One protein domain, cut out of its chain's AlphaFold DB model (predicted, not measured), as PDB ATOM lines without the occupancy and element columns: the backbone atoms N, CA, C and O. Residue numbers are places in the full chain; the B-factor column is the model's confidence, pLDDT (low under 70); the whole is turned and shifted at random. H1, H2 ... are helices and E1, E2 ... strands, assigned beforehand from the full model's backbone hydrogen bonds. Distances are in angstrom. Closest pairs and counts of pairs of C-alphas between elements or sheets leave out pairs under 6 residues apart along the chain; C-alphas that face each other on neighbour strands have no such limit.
ATOM      1  N   ASP A 200      29.502 -30.053  45.507       73.44
ATOM      2  CA  ASP A 200      30.805 -29.376  45.552       73.44
ATOM      3  C   ASP A 200      31.648 -29.583  44.284       73.44
ATOM      4  O   ASP A 200      32.808 -29.197  44.243       73.44
ATOM      5  N   ASN A 201      31.067 -30.152  43.226       78.94
ATOM      6  CA  ASN A 201      31.748 -30.441  41.964       78.94
ATOM      7  C   ASN A 201      33.009 -31.307  42.089       78.94
ATOM      8  O   ASN A 201      33.857 -31.299  41.192       78.94
ATOM      9  N   THR A 202      33.134 -32.056  43.183       86.06
ATOM     10  CA  THR A 202      34.238 -32.995  43.367       86.06
ATOM     11  C   THR A 202      33.972 -34.294  42.622       86.06
ATOM     12  O   THR A 202      32.823 -34.704  42.447       86.06
ATOM     13  N   LEU A 203      35.035 -34.958  42.177       89.19
ATOM     14  CA  LEU A 203      34.952 -36.311  41.641       89.19
ATOM     15  C   LEU A 203      35.035 -37.302  42.805       89.19
ATOM     16  O   LEU A 203      36.053 -37.371  43.498       89.19
ATOM     17  N   VAL A 204      33.957 -38.050  43.037       88.94
ATOM     18  CA  VAL A 204      33.836 -38.941  44.203       88.94
ATOM     19  C   VAL A 204      33.424 -40.343  43.792       88.94
ATOM     20  O   VAL A 204      32.746 -40.508  42.780       88.94
ATOM     21  N   MET A 205      33.847 -41.319  44.592       86.69
ATOM     22  CA  MET A 205      33.504 -42.737  44.580       86.69
ATOM     23  C   MET A 205      32.037 -42.973  44.969       86.69
ATOM     24  O   MET A 205      31.428 -42.167  45.669       86.69
ATOM     25  N   LYS A 206      31.468 -44.120  44.575       80.31
ATOM     26  CA  LYS A 206      30.122 -44.552  44.990       80.31
ATOM     27  C   LYS A 206      30.073 -44.933  46.464       80.31
ATOM     28  O   LYS A 206      29.006 -44.875  47.069       80.31
ATOM     29  N   GLU A 207      31.208 -45.334  47.026       81.44
ATOM     30  CA  GLU A 207      31.317 -45.687  48.433       81.44
ATOM     31  C   GLU A 207      31.120 -44.448  49.313       81.44
ATOM     32  O   GLU A 207      31.868 -43.466  49.235       81.44
ATOM     33  N   TYR A 208      30.089 -44.510  50.152       82.62
ATOM     34  CA  TYR A 208      29.847 -43.529  51.193       82.62
ATOM     35  C   TYR A 208      30.548 -43.985  52.470       82.62
ATOM     36  O   TYR A 208      30.284 -45.065  52.994       82.62
ATOM     37  N   ASN A 209      31.462 -43.160  52.967       79.69
ATOM     38  CA  ASN A 209      32.139 -43.398  54.226       79.69
ATOM     39  C   ASN A 209      31.230 -42.936  55.374       79.69
ATOM     40  O   ASN A 209      31.101 -41.736  55.618       79.69
ATOM     41  N   GLU A 210      30.626 -43.892  56.080       81.81
ATOM     42  CA  GLU A 210      29.706 -43.633  57.199       81.81
ATOM     43  C   GLU A 210      30.375 -42.920  58.384       81.81
ATOM     44  O   GLU A 210      29.768 -42.062  59.024       81.81
ATOM     45  N   GLU A 211      31.647 -43.222  58.665       75.88
ATOM     46  CA  GLU A 211      32.394 -42.592  59.763       75.88
ATOM     47  C   GLU A 211      32.606 -41.094  59.506       75.88
ATOM     48  O   GLU A 211      32.477 -40.260  60.406       75.88
ATOM     49  N   LEU A 212      32.920 -40.749  58.258       71.19
ATOM     50  CA  LEU A 212      33.194 -39.384  57.822       71.19
ATOM     51  C   LEU A 212      31.958 -38.685  57.241       71.19
ATOM     52  O   LEU A 212      32.058 -37.510  56.890       71.19
ATOM     53  N   LYS A 213      30.823 -39.391  57.144       74.75
ATOM     54  CA  LYS A 213      29.552 -38.934  56.565       74.75
ATOM     55  C   LYS A 213      29.708 -38.257  55.197       74.75
ATOM     56  O   LYS A 213      29.135 -37.197  54.939       74.75
ATOM     57  N   ARG A 214      30.488 -38.860  54.300       76.81
ATOM     58  CA  ARG A 214      30.736 -38.324  52.948       76.81
ATOM     59  C   ARG A 214      31.172 -39.410  51.976       76.81
ATOM     60  O   ARG A 214      31.686 -40.442  52.394       76.81
ATOM     61  N   PHE A 215      31.053 -39.140  50.681       82.75
ATOM     62  CA  PHE A 215      31.653 -39.990  49.653       82.75
ATOM     63  C   PHE A 215      33.185 -39.913  49.682       82.75
ATOM     64  O   PHE A 215      33.763 -38.865  49.986       82.75
ATOM     65  N   VAL A 216      33.837 -41.032  49.371       84.81
ATOM     66  CA  VAL A 216      35.298 -41.094  49.209       84.81
ATOM     67  C   VAL A 216      35.690 -40.385  47.909       84.81
ATOM     68  O   VAL A 216      34.995 -40.521  46.912       84.81
ATOM     69  N   TYR A 217      36.773 -39.609  47.887       87.19
ATOM     70  CA  TYR A 217      37.200 -38.894  46.676       87.19
ATOM     71  C   TYR A 217      37.977 -39.800  45.725       87.19
ATOM     72  O   TYR A 217      38.702 -40.694  46.160       87.19
ATOM     73  N   HIS A 218      37.854 -39.536  44.426       86.19
ATOM     74  CA  HIS A 218      38.720 -40.149  43.429       86.19
ATOM     75  C   HIS A 218      40.074 -39.431  43.363       86.19
ATOM     76  O   HIS A 218      40.130 -38.210  43.215       86.19
ATOM     77  N   ASP A 219      41.152 -40.211  43.394       83.69
ATOM     78  CA  ASP A 219      42.448 -39.826  42.829       83.69
ATOM     79  C   ASP A 219      42.503 -40.156  41.318       83.69
ATOM     80  O   ASP A 219      41.567 -40.734  40.750       83.69
ATOM     81  N   TYR A 220      43.595 -39.786  40.639       82.56
ATOM     82  CA  TYR A 220      43.744 -40.052  39.203       82.56
ATOM     83  C   TYR A 220      43.714 -41.547  38.861       82.56
ATOM     84  O   TYR A 220      43.137 -41.915  37.836       82.56
ATOM     85  N   ASP A 221      44.311 -42.402  39.691       82.75
ATOM     86  CA  ASP A 221      44.438 -43.836  39.412       82.75
ATOM     87  C   ASP A 221      43.102 -44.567  39.561       82.75
ATOM     88  O   ASP A 221      42.705 -45.333  38.678       82.75
ATOM     89  N   SER A 222      42.364 -44.292  40.638       85.94
ATOM     90  CA  SER A 222      41.031 -44.853  40.864       85.94
ATOM     91  C   SER A 222      40.013 -44.339  39.848       85.94
ATOM     92  O   SER A 222      39.150 -45.098  39.407       85.94
ATOM     93  N   LEU A 223      40.122 -43.077  39.422       87.00
ATOM     94  CA  LEU A 223      39.281 -42.537  38.355       87.00
ATOM     95  C   LEU A 223      39.618 -43.178  37.006       87.00
ATOM     96  O   LEU A 223      38.717 -43.563  36.258       87.00
ATOM     97  N   ALA A 224      40.907 -43.351  36.700       86.44
ATOM     98  CA  ALA A 224      41.341 -44.064  35.507       86.44
ATOM     99  C   ALA A 224      40.825 -45.508  35.508       86.44
ATOM    100  O   ALA A 224      40.398 -46.000  34.468       86.44
ATOM    101  N   GLU A 225      40.825 -46.188  36.652       86.31
ATOM    102  CA  GLU A 225      40.251 -47.525  36.792       86.31
ATOM    103  C   GLU A 225      38.744 -47.549  36.544       86.31
ATOM    104  O   GLU A 225      38.289 -48.331  35.708       86.31
ATOM    105  N   ALA A 226      37.988 -46.655  37.187       87.00
ATOM    106  CA  ALA A 226      36.540 -46.560  37.012       87.00
ATOM    107  C   ALA A 226      36.142 -46.277  35.550       87.00
ATOM    108  O   ALA A 226      35.118 -46.755  35.058       87.00
ATOM    109  N   LEU A 227      36.991 -45.552  34.819       87.19
ATOM    110  CA  LEU A 227      36.820 -45.268  33.395       87.19
ATOM    111  C   LEU A 227      37.380 -46.365  32.470       87.19
ATOM    112  O   LEU A 227      37.270 -46.242  31.248       87.19
ATOM    113  N   GLY A 228      37.964 -47.442  33.009       83.38
ATOM    114  CA  GLY A 228      38.538 -48.546  32.232       83.38
ATOM    115  C   GLY A 228      39.868 -48.210  31.541       83.38
ATOM    116  O   GLY A 228      40.208 -48.800  30.517       83.38
ATOM    117  N   LYS A 229      40.629 -47.249  32.077       76.75
ATOM    118  CA  LYS A 229      41.860 -46.679  31.496       76.75
ATOM    119  C   LYS A 229      43.161 -47.081  32.198       76.75
ATOM    120  O   LYS A 229      44.231 -46.767  31.678       76.75
ATOM    121  N   ARG A 230      43.100 -47.827  33.313       61.28
ATOM    122  CA  ARG A 230      44.258 -48.223  34.157       61.28
ATOM    123  C   ARG A 230      45.410 -48.918  33.396       61.28
ATOM    124  O   ARG A 230      46.544 -48.872  33.850       61.28
ATOM    125  N   ASN A 231      45.159 -49.486  32.209       48.94
ATOM    126  CA  ASN A 231      46.131 -50.287  31.442       48.94
ATOM    127  C   ASN A 231      46.481 -49.769  30.028       48.94
ATOM    128  O   ASN A 231      47.099 -50.499  29.251       48.94
ATOM    129  N   GLN A 232      46.146 -48.529  29.648       52.81
ATOM    130  CA  GLN A 232      46.480 -48.037  28.292       52.81
ATOM    131  C   GLN A 232      47.969 -47.710  28.066       52.81
ATOM    132  O   GLN A 232      48.374 -47.454  26.933       52.81
ATOM    133  N   LYS A 233      48.819 -47.820  29.094       47.56
ATOM    134  CA  LYS A 233      50.261 -47.545  28.997       47.56
ATOM    135  C   LYS A 233      51.094 -48.613  28.252       47.56
ATOM    136  O   LYS A 233      52.314 -48.523  28.278       47.56
ATOM    137  N   LEU A 234      50.500 -49.621  27.590       39.91
ATOM    138  CA  LEU A 234      51.255 -50.828  27.190       39.91
ATOM    139  C   LEU A 234      51.176 -51.335  25.740       39.91
ATOM    140  O   LEU A 234      51.735 -52.399  25.487       39.91
ATOM    141  N   LYS A 235      50.586 -50.636  24.755       38.78
ATOM    142  CA  LYS A 235      50.677 -51.135  23.355       38.78
ATOM    143  C   LYS A 235      51.034 -50.146  22.250       38.78
ATOM    144  O   LYS A 235      51.596 -50.593  21.261       38.78
ATOM    145  N   ASN A 236      50.824 -48.838  22.403       38.16
ATOM    146  CA  ASN A 236      51.159 -47.875  21.347       38.16
ATOM    147  C   ASN A 236      51.874 -46.655  21.939       38.16
ATOM    148  O   ASN A 236      51.322 -45.972  22.795       38.16
ATOM    149  N   ARG A 237      53.092 -46.380  21.457       37.06
ATOM    150  CA  ARG A 237      54.077 -45.388  21.946       37.06
ATOM    151  C   ARG A 237      53.630 -43.904  21.977       37.06
ATOM    152  O   ARG A 237      54.483 -43.047  22.140       37.06
ATOM    153  N   ASN A 238      52.338 -43.587  21.843       42.34
ATOM    154  CA  ASN A 238      51.840 -42.217  21.627       42.34
ATOM    155  C   ASN A 238      50.682 -41.771  22.548       42.34
ATOM    156  O   ASN A 238      50.167 -40.669  22.355       42.34
ATOM    157  N   TYR A 239      50.242 -42.584  23.514       44.16
ATOM    158  CA  TYR A 239      49.200 -42.183  24.471       44.16
ATOM    159  C   TYR A 239      49.803 -42.063  25.870       44.16
ATOM    160  O   TYR A 239      50.271 -43.050  26.436       44.16
ATOM    161  N   GLY A 240      49.820 -40.835  26.386       58.22
ATOM    162  CA  GLY A 240      50.201 -40.538  27.761       58.22
ATOM    163  C   GLY A 240      49.282 -41.197  28.790       58.22
ATOM    164  O   GLY A 240      48.245 -41.766  28.439       58.22
ATOM    165  N   THR A 241      49.638 -41.129  30.073       72.56
ATOM    166  CA  THR A 241      48.730 -41.549  31.156       72.56
ATOM    167  C   THR A 241      47.385 -40.811  31.122       72.56
ATOM    168  O   THR A 241      47.227 -39.756  30.503       72.56
ATOM    169  N   PHE A 242      46.388 -41.353  31.832       81.25
ATOM    170  CA  PHE A 242      45.134 -40.642  32.093       81.25
ATOM    171  C   PHE A 242      45.393 -39.255  32.702       81.25
ATOM    172  O   PHE A 242      44.841 -38.267  32.225       81.25
ATOM    173  N   GLN A 243      46.303 -39.179  33.677       82.75
ATOM    174  CA  GLN A 243      46.739 -37.928  34.288       82.75
ATOM    175  C   GLN A 243      47.319 -36.952  33.255       82.75
ATOM    176  O   GLN A 243      46.871 -35.815  33.197       82.75
ATOM    177  N   GLU A 244      48.221 -37.391  32.371       82.62
ATOM    178  CA  GLU A 244      48.754 -36.542  31.287       82.62
ATOM    179  C   GLU A 244      47.648 -36.007  30.362       82.62
ATOM    180  O   GLU A 244      47.723 -34.877  29.880       82.62
ATOM    181  N   SER A 245      46.594 -36.794  30.124       83.88
ATOM    182  CA  SER A 245      45.449 -36.346  29.323       83.88
ATOM    183  C   SER A 245      44.638 -35.257  30.029       83.88
ATOM    184  O   SER A 245      44.189 -34.320  29.367       83.88
ATOM    185  N   ILE A 246      44.479 -35.359  31.353       87.69
ATOM    186  CA  ILE A 246      43.842 -34.327  32.181       87.69
ATOM    187  C   ILE A 246      44.719 -33.073  32.259       87.69
ATOM    188  O   ILE A 246      44.210 -31.975  32.053       87.69
ATOM    189  N   MET A 247      46.031 -33.222  32.463       86.44
ATOM    190  CA  MET A 247      46.978 -32.102  32.480       86.44
ATOM    191  C   MET A 247      46.942 -31.335  31.159       86.44
ATOM    192  O   MET A 247      46.716 -30.134  31.159       86.44
ATOM    193  N   LYS A 248      46.997 -32.036  30.022       86.81
ATOM    194  CA  LYS A 248      46.890 -31.395  28.707       86.81
ATOM    195  C   LYS A 248      45.566 -30.650  28.511       86.81
ATOM    196  O   LYS A 248      45.532 -29.616  27.849       86.81
ATOM    197  N   MET A 249      44.462 -31.182  29.037       89.06
ATOM    198  CA  MET A 249      43.186 -30.466  29.015       89.06
ATOM    199  C   MET A 249      43.230 -29.202  29.876       89.06
ATOM    200  O   MET A 249      42.718 -28.166  29.461       89.06
ATOM    201  N   ASN A 250      43.847 -29.280  31.052       90.06
ATOM    202  CA  ASN A 250      44.043 -28.126  31.917       90.06
ATOM    203  C   ASN A 250      44.917 -27.058  31.266       90.06
ATOM    204  O   ASN A 250      44.532 -25.899  31.336       90.06
ATOM    205  N   ASP A 251      46.017 -27.428  30.613       89.44
ATOM    206  CA  ASP A 251      46.926 -26.483  29.954       89.44
ATOM    207  C   ASP A 251      46.190 -25.698  28.862       89.44
ATOM    208  O   ASP A 251      46.146 -24.472  28.888       89.44
ATOM    209  N   VAL A 252      45.503 -26.410  27.960       89.50
ATOM    210  CA  VAL A 252      44.734 -25.792  26.867       89.50
ATOM    211  C   VAL A 252      43.621 -24.883  27.406       89.50
ATOM    212  O   VAL A 252      43.385 -23.799  26.874       89.50
ATOM    213  N   TYR A 253      42.921 -25.307  28.464       89.00
ATOM    214  CA  TYR A 253      41.872 -24.492  29.079       89.00
ATOM    215  C   TYR A 253      42.430 -23.274  29.822       89.00
ATOM    216  O   TYR A 253      41.833 -22.197  29.760       89.00
ATOM    217  N   PHE A 254      43.583 -23.415  30.472       88.12
ATOM    218  CA  PHE A 254      44.263 -22.333  31.174       88.12
ATOM    219  C   PHE A 254      44.775 -21.270  30.203       88.12
ATOM    220  O   PHE A 254      44.502 -20.092  30.409       88.12
ATOM    221  N   GLU A 255      45.411 -21.668  29.099       89.00
ATOM    222  CA  GLU A 255      45.860 -20.744  28.049       89.00
ATOM    223  C   GLU A 255      44.715 -19.873  27.502       89.00
ATOM    224  O   GLU A 255      44.915 -18.699  27.197       89.00
ATOM    225  N   ALA A 256      43.505 -20.431  27.400       86.12
ATOM    226  CA  ALA A 256      42.350 -19.723  26.855       86.12
ATOM    227  C   ALA A 256      41.549 -18.916  27.889       86.12
ATOM    228  O   ALA A 256      40.948 -17.901  27.536       86.12
ATOM    229  N   SER A 257      41.481 -19.378  29.141       84.00
ATOM    230  CA  SER A 257      40.575 -18.822  30.161       84.00
ATOM    231  C   SER A 257      41.272 -18.173  31.356       84.00
ATOM    232  O   SER A 257      40.612 -17.483  32.130       84.00
ATOM    233  N   GLY A 258      42.574 -18.409  31.537       84.50
ATOM    234  CA  GLY A 258      43.328 -18.034  32.735       84.50
ATOM    235  C   GLY A 258      43.005 -18.875  33.975       84.50
ATOM    236  O   GLY A 258      43.418 -18.516  35.071       84.50
ATOM    237  N   THR A 259      42.245 -19.967  33.837       84.38
ATOM    238  CA  THR A 259      41.849 -20.848  34.950       84.38
ATOM    239  C   THR A 259      41.986 -22.318  34.559       84.38
ATOM    240  O   THR A 259      41.954 -22.641  33.375       84.38
ATOM    241  N   HIS A 260      42.129 -23.233  35.521       87.06
ATOM    242  CA  HIS A 260      42.171 -24.671  35.225       87.06
ATOM    243  C   HIS A 260      40.767 -25.245  35.025       87.06
ATOM    244  O   HIS A 260      39.798 -24.773  35.617       87.06
ATOM    245  N   LEU A 261      40.642 -26.284  34.194       87.38
ATOM    246  CA  LEU A 261      39.369 -26.979  33.977       87.38
ATOM    247  C   LEU A 261      39.044 -27.909  35.152       87.38
ATOM    248  O   LEU A 261      37.885 -28.053  35.544       87.38
ATOM    249  N   ILE A 262      40.078 -28.547  35.696       89.56
ATOM    250  CA  ILE A 262      40.033 -29.492  36.806       89.56
ATOM    251  C   ILE A 262      41.134 -29.099  37.784       89.56
ATOM    252  O   ILE A 262      42.308 -29.085  37.427       89.56
ATOM    253  N   TYR A 263      40.758 -28.792  39.015       84.25
ATOM    254  CA  TYR A 263      41.684 -28.454  40.084       84.25
ATOM    255  C   TYR A 263      42.008 -29.690  40.906       84.25
ATOM    256  O   TYR A 263      41.122 -30.488  41.211       84.25
ATOM    257  N   GLU A 264      43.264 -29.809  41.312       83.81
ATOM    258  CA  GLU A 264      43.676 -30.716  42.374       83.81
ATOM    259  C   GLU A 264      43.840 -29.897  43.653       83.81
ATOM    260  O   GLU A 264      44.681 -29.004  43.731       83.81
ATOM    261  N   VAL A 265      42.979 -30.152  44.636       80.69
ATOM    262  CA  VAL A 265      42.906 -29.358  45.863       80.69
ATOM    263  C   VAL A 265      43.320 -30.211  47.048       80.69
ATOM    264  O   VAL A 265      42.683 -31.225  47.336       80.69
ATOM    265  N   GLU A 266      44.354 -29.777  47.767       78.50
ATOM    266  CA  GLU A 266      44.712 -30.350  49.062       78.50
ATOM    267  C   GLU A 266      43.800 -29.767  50.150       78.50
ATOM    268  O   GLU A 266      43.756 -28.557  50.371       78.50
ATOM    269  N   ILE A 267      43.069 -30.626  50.859       70.44
ATOM    270  CA  ILE A 267      42.190 -30.227  51.958       70.44
ATOM    271  C   ILE A 267      42.608 -30.948  53.231       70.44
ATOM    272  O   ILE A 267      42.755 -32.170  53.274       70.44
ATOM    273  N   ALA A 268      42.764 -30.179  54.307       68.50
ATOM    274  CA  ALA A 268      42.987 -30.722  55.635       68.50
ATOM    275  C   ALA A 268      41.649 -31.137  56.259       68.50
ATOM    276  O   ALA A 268      40.830 -30.293  56.627       68.50
ATOM    277  N   VAL A 269      41.435 -32.440  56.410       66.56
ATOM    278  CA  VAL A 269      40.196 -33.002  56.943       66.56
ATOM    279  C   VAL A 269      40.389 -33.446  58.383       66.56
ATOM    280  O   VAL A 269      41.411 -34.033  58.754       66.56
ATOM    281  N   ARG A 270      39.382 -33.153  59.209       62.91
ATOM    282  CA  ARG A 270      39.283 -33.643  60.579       62.91
ATOM    283  C   ARG A 270      38.061 -34.561  60.701       62.91
ATOM    284  O   ARG A 270      36.968 -34.107  60.373       62.91
ATOM    285  N   PRO A 271      38.221 -35.809  61.169       60.25
ATOM    286  CA  PRO A 271      37.101 -36.673  61.526       60.25
ATOM    287  C   PRO A 271      36.127 -35.959  62.468       60.25
ATOM    288  O   PRO A 271      36.534 -35.444  63.514       60.25
ATOM    289  N   ALA A 272      34.842 -35.935  62.109       54.56
ATOM    290  CA  ALA A 272      33.803 -35.255  62.886       54.56
ATOM    291  C   ALA A 272      33.631 -35.846  64.302       54.56
ATOM    292  O   ALA A 272      33.188 -35.157  65.219       54.56
ATOM    293  N   SER A 273      34.017 -37.110  64.490       55.59
ATOM    294  CA  SER A 273      33.834 -37.894  65.713       55.59
ATOM    295  C   SER A 273      34.971 -37.774  66.740       55.59
ATOM    296  O   SER A 273      34.793 -38.206  67.876       55.59
ATOM    297  N   ILE A 274      36.129 -37.183  66.403       58.06
ATOM    298  CA  ILE A 274      37.318 -37.222  67.277       58.06
ATOM    299  C   ILE A 274      37.915 -35.819  67.443       58.06
ATOM    300  O   ILE A 274      38.674 -35.346  66.593       58.06
ATOM    301  N   LYS A 275      37.621 -35.174  68.585       56.16
ATOM    302  CA  LYS A 275      38.110 -33.824  68.946       56.16
ATOM    303  C   LYS A 275      39.640 -33.674  68.898       56.16
ATOM    304  O   LYS A 275      40.105 -32.579  68.589       56.16
ATOM    305  N   ASP A 276      40.387 -34.763  69.090       59.25
ATOM    306  CA  ASP A 276      41.862 -34.788  69.114       59.25
ATOM    307  C   ASP A 276      42.502 -35.507  67.917       59.25
ATOM    308  O   ASP A 276      43.701 -35.787  67.902       59.25
ATOM    309  N   SER A 277      41.730 -35.794  66.867       60.09
ATOM    310  CA  SER A 277      42.294 -36.409  65.666       60.09
ATOM    311  C   SER A 277      43.233 -35.438  64.946       60.09
ATOM    312  O   SER A 277      42.916 -34.256  64.737       60.09
ATOM    313  N   LYS A 278      44.411 -35.954  64.562       67.19
ATOM    314  CA  LYS A 278      45.343 -35.257  63.671       67.19
ATOM    315  C   LYS A 278      44.630 -34.974  62.352       67.19
ATOM    316  O   LYS A 278      44.027 -35.877  61.772       67.19
ATOM    317  N   LYS A 279      44.725 -33.726  61.883       68.88
ATOM    318  CA  LYS A 279      44.283 -33.354  60.536       68.88
ATOM    319  C   LYS A 279      45.002 -34.253  59.533       68.88
ATOM    320  O   LYS A 279      46.225 -34.380  59.600       68.88
ATOM    321  N   ARG A 280      44.253 -34.878  58.633       69.50
ATOM    322  CA  ARG A 280      44.814 -35.613  57.497       69.50
ATOM    323  C   ARG A 280      44.715 -34.734  56.262       69.50
ATOM    324  O   ARG A 280      43.743 -33.999  56.117       69.50
ATOM    325  N   LYS A 281      45.738 -34.777  55.417       73.31
ATOM    326  CA  LYS A 281      45.701 -34.144  54.099       73.31
ATOM    327  C   LYS A 281      45.019 -35.102  53.134       73.31
ATOM    328  O   LYS A 281      45.344 -36.288  53.128       73.31
ATOM    329  N   GLU A 282      44.081 -34.590  52.359       72.00
ATOM    330  CA  GLU A 282      43.386 -35.328  51.311       72.00
ATOM    331  C   GLU A 282      43.384 -34.503  50.035       72.00
ATOM    332  O   GLU A 282      43.143 -33.298  50.085       72.00
ATOM    333  N   PHE A 283      43.612 -35.155  48.902       77.69
ATOM    334  CA  PHE A 283      43.519 -34.521  47.596       77.69
ATOM    335  C   PHE A 283      42.125 -34.729  47.018       77.69
ATOM    336  O   PHE A 283      41.520 -35.792  47.180       77.69
ATOM    337  N   ARG A 284      41.602 -33.695  46.364       84.06
ATOM    338  CA  ARG A 284      40.308 -33.733  45.686       84.06
ATOM    339  C   ARG A 284      40.459 -33.213  44.273       84.06
ATOM    340  O   ARG A 284      41.002 -32.130  44.073       84.06
ATOM    341  N   LEU A 285      39.905 -33.948  43.320       87.12
ATOM    342  CA  LEU A 285      39.720 -33.459  41.961       87.12
ATOM    343  C   LEU A 285      38.403 -32.684  41.894       87.12
ATOM    344  O   LEU A 285      37.339 -33.240  42.176       87.12
ATOM    345  N   VAL A 286      38.472 -31.402  41.547       86.75
ATOM    346  CA  VAL A 286      37.331 -30.478  41.509       86.75
ATOM    347  C   VAL A 286      37.159 -29.951  40.092       86.75
ATOM    348  O   VAL A 286      38.071 -29.344  39.537       86.75
ATOM    349  N   ILE A 287      35.982 -30.138  39.502       87.31
ATOM    350  CA  ILE A 287      35.669 -29.546  38.197       87.31
ATOM    351  C   ILE A 287      35.402 -28.049  38.371       87.31
ATOM    352  O   ILE A 287      34.637 -27.646  39.253       87.31
ATOM    353  N   ASN A 288      35.992 -27.224  37.504       84.62
ATOM    354  CA  ASN A 288      35.812 -25.778  37.526       84.62
ATOM    355  C   ASN A 288      34.309 -25.418  37.494       84.62
ATOM    356  O   ASN A 288      33.575 -25.845  36.598       84.62
ATOM    357  N   PRO A 289      33.811 -24.618  38.452       76.94
ATOM    358  CA  PRO A 289      32.395 -24.302  38.577       76.94
ATOM    359  C   PRO A 289      31.849 -23.475  37.406       76.94
ATOM    360  O   PRO A 289      30.640 -23.473  37.180       76.94
ATOM    361  N   ASN A 290      32.701 -22.794  36.635       76.81
ATOM    362  CA  ASN A 290      32.284 -22.064  35.436       76.81
ATOM    363  C   ASN A 290      31.921 -22.990  34.276       76.81
ATOM    364  O   ASN A 290      31.113 -22.613  33.428       76.81
ATOM    365  N   VAL A 291      32.446 -24.214  34.292       76.81
ATOM    366  CA  VAL A 291      32.012 -25.295  33.406       76.81
ATOM    367  C   VAL A 291      31.140 -26.313  34.137       76.81
ATOM    368  O   VAL A 291      30.729 -27.286  33.528       76.81
ATOM    369  N   SER A 292      30.843 -26.130  35.429       68.69
ATOM    370  CA  SER A 292      30.060 -27.104  36.188       68.69
ATOM    371  C   SER A 292      28.628 -27.179  35.692       68.69
ATOM    372  O   SER A 292      27.946 -26.184  35.466       68.69
ATOM    373  N   PHE A 293      28.162 -28.414  35.613       66.62
ATOM    374  CA  PHE A 293      26.902 -28.808  35.022       66.62
ATOM    375  C   PHE A 293      25.756 -28.831  36.045       66.62
ATOM    376  O   PHE A 293      24.614 -28.525  35.702       66.62
ATOM    377  N   SER A 294      26.052 -29.075  37.327       55.31
ATOM    378  CA  SER A 294      25.030 -29.395  38.335       55.31
ATOM    379  C   SER A 294      25.028 -28.525  39.599       55.31
ATOM    380  O   SER A 294      24.176 -28.731  40.464       55.31
ATOM    381  N   SER A 302      30.429 -20.833  46.760       57.81
ATOM    382  CA  SER A 302      31.319 -21.557  47.675       57.81
ATOM    383  C   SER A 302      32.569 -22.071  46.964       57.81
ATOM    384  O   SER A 302      33.655 -21.988  47.526       57.81
ATOM    385  N   LEU A 303      32.430 -22.542  45.725       61.06
ATOM    386  CA  LEU A 303      33.556 -22.987  44.911       61.06
ATOM    387  C   LEU A 303      34.393 -21.835  44.376       61.06
ATOM    388  O   LEU A 303      35.606 -21.916  44.453       61.06
ATOM    389  N   GLU A 304      33.778 -20.746  43.915       65.56
ATOM    390  CA  GLU A 304      34.494 -19.516  43.555       65.56
ATOM    391  C   GLU A 304      35.355 -19.028  44.721       65.56
ATOM    392  O   GLU A 304      36.492 -18.636  44.506       65.56
ATOM    393  N   LYS A 305      34.853 -19.120  45.958       63.78
ATOM    394  CA  LYS A 305      35.638 -18.793  47.150       63.78
ATOM    395  C   LYS A 305      36.803 -19.763  47.371       63.78
ATOM    396  O   LYS A 305      37.906 -19.304  47.617       63.78
ATOM    397  N   ILE A 306      36.572 -21.076  47.266       62.25
ATOM    398  CA  ILE A 306      37.640 -22.087  47.391       62.25
ATOM    399  C   ILE A 306      38.725 -21.858  46.330       62.25
ATOM    400  O   ILE A 306      39.904 -21.924  46.650       62.25
ATOM    401  N   LEU A 307      38.335 -21.558  45.091       60.69
ATOM    402  CA  LEU A 307      39.264 -21.281  43.998       60.69
ATOM    403  C   LEU A 307      40.014 -19.965  44.194       60.69
ATOM    404  O   LEU A 307      41.220 -19.940  44.004       60.69
ATOM    405  N   LEU A 308      39.335 -18.910  44.653       60.28
ATOM    406  CA  LEU A 308      39.986 -17.648  45.006       60.28
ATOM    407  C   LEU A 308      41.016 -17.853  46.125       60.28
ATOM    408  O   LEU A 308      42.113 -17.316  46.057       60.28
ATOM    409  N   ASP A 309      40.678 -18.655  47.139       55.25
ATOM    410  CA  ASP A 309      41.586 -18.983  48.240       55.25
ATOM    411  C   ASP A 309      42.799 -19.805  47.741       55.25
ATOM    412  O   ASP A 309      43.911 -19.609  48.237       55.25
ATOM    413  N   ILE A 310      42.618 -20.675  46.735       58.06
ATOM    414  CA  ILE A 310      43.702 -21.428  46.076       58.06
ATOM    415  C   ILE A 310      44.598 -20.502  45.248       58.06
ATOM    416  O   ILE A 310      45.815 -20.529  45.432       58.06
ATOM    417  N   ASP A 311      44.023 -19.667  44.381       55.41
ATOM    418  CA  ASP A 311      44.775 -18.742  43.524       55.41
ATOM    419  C   ASP A 311      45.590 -17.758  44.376       55.41
ATOM    420  O   ASP A 311      46.788 -17.586  44.156       55.41
ATOM    421  N   LEU A 312      44.988 -17.221  45.445       45.97
ATOM    422  CA  LEU A 312      45.694 -16.396  46.426       45.97
ATOM    423  C   LEU A 312      46.830 -17.171  47.109       45.97
ATOM    424  O   LEU A 312      47.911 -16.623  47.307       45.97
ATOM    425  N   SER A 313      46.626 -18.441  47.471       47.41
ATOM    426  CA  SER A 313      47.678 -19.244  48.110       47.41
ATOM    427  C   SER A 313      48.864 -19.543  47.182       47.41
ATOM    428  O   SER A 313      50.003 -19.551  47.654       47.41
ATOM    429  N   ASN A 314      48.614 -19.700  45.878       45.50
ATOM    430  CA  ASN A 314      49.648 -19.927  44.869       45.50
ATOM    431  C   ASN A 314      50.480 -18.654  44.608       45.50
ATOM    432  O   ASN A 314      51.711 -18.738  44.561       45.50
TER     433      ASN A 314
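What this domain is: This is residues 200 to 294 and 302 to 314 of the 326 residues of an uncharacterized protein of Macrococcus carouselicus (UniProt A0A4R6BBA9). A long two-stranded hairpin, E3 and E4, runs through the middle, with the smaller hairpin of E1 and E2 beside E4 and the helix H3 on the other side, beside E3. The long helix H2 crosses one end, short H1 sits near its first turn, and a loop at residues 234 to 239 sticks out. The 108 printed residues run E1, E2, H1, H2, E3, E4, H3, a mixed class with two antiparallel sheets of two strands. The whole is only just loose, close to compact, with a radius of gyration of the C-alphas of 16.0 A and spans of 51 by 32 by 26 A.

Where its parts are: Find C-alpha 202 at (34.238, -32.995, 43.367), where E1 begins; it runs to 209 and bends by 91 degrees at residue 206. E2 is residues 214 to 217, and H1 is 220 to 226. H2, residues 242 to 257, is 22.4 A long. E3, residues 262 to 269, measures 20.4 A, and E4, residues 280 to 287, 22.2 A. H3, residues 302 to 314, covers 18.6 A and ends at C-alpha 314, (49.648, -19.927, 44.869).

How they stand to each other: In the hairpin E3 and E4, look for N 265 and O 284, 2.9 A apart. In the hairpin E1 and E2, N 205 and O 216 are 2.7 A apart. The closest C-alphas of E1 and E4, Thr 202 and Val 286, are 4.4 A apart; those of E3 and H3, Val 265 and Ile 310, 8.0 A. H1 and H2 only just touch, with 3 pairs of C-alphas within 8 A, Tyr 220 and Gln 243 closest at 6.1 A; H2 does so with residues 242 to 243 alone. H2 and H3 are apart. In H1, H2 and H3 every O i to N i+4 pair is within hydrogen-bond range.

The domain as a whole: The farthest C-alphas, Asn 236 and Lys 275, are 51.3 A apart. Residues 295 to 301 are not printed; C-alphas 294 and 302 stand 13.7 A apart across the cut. H1 to H2 is a long link. Look for pLDDT under 70 at residues 230 to 240, 268 to 280, 292 to 294 and 302 to 314.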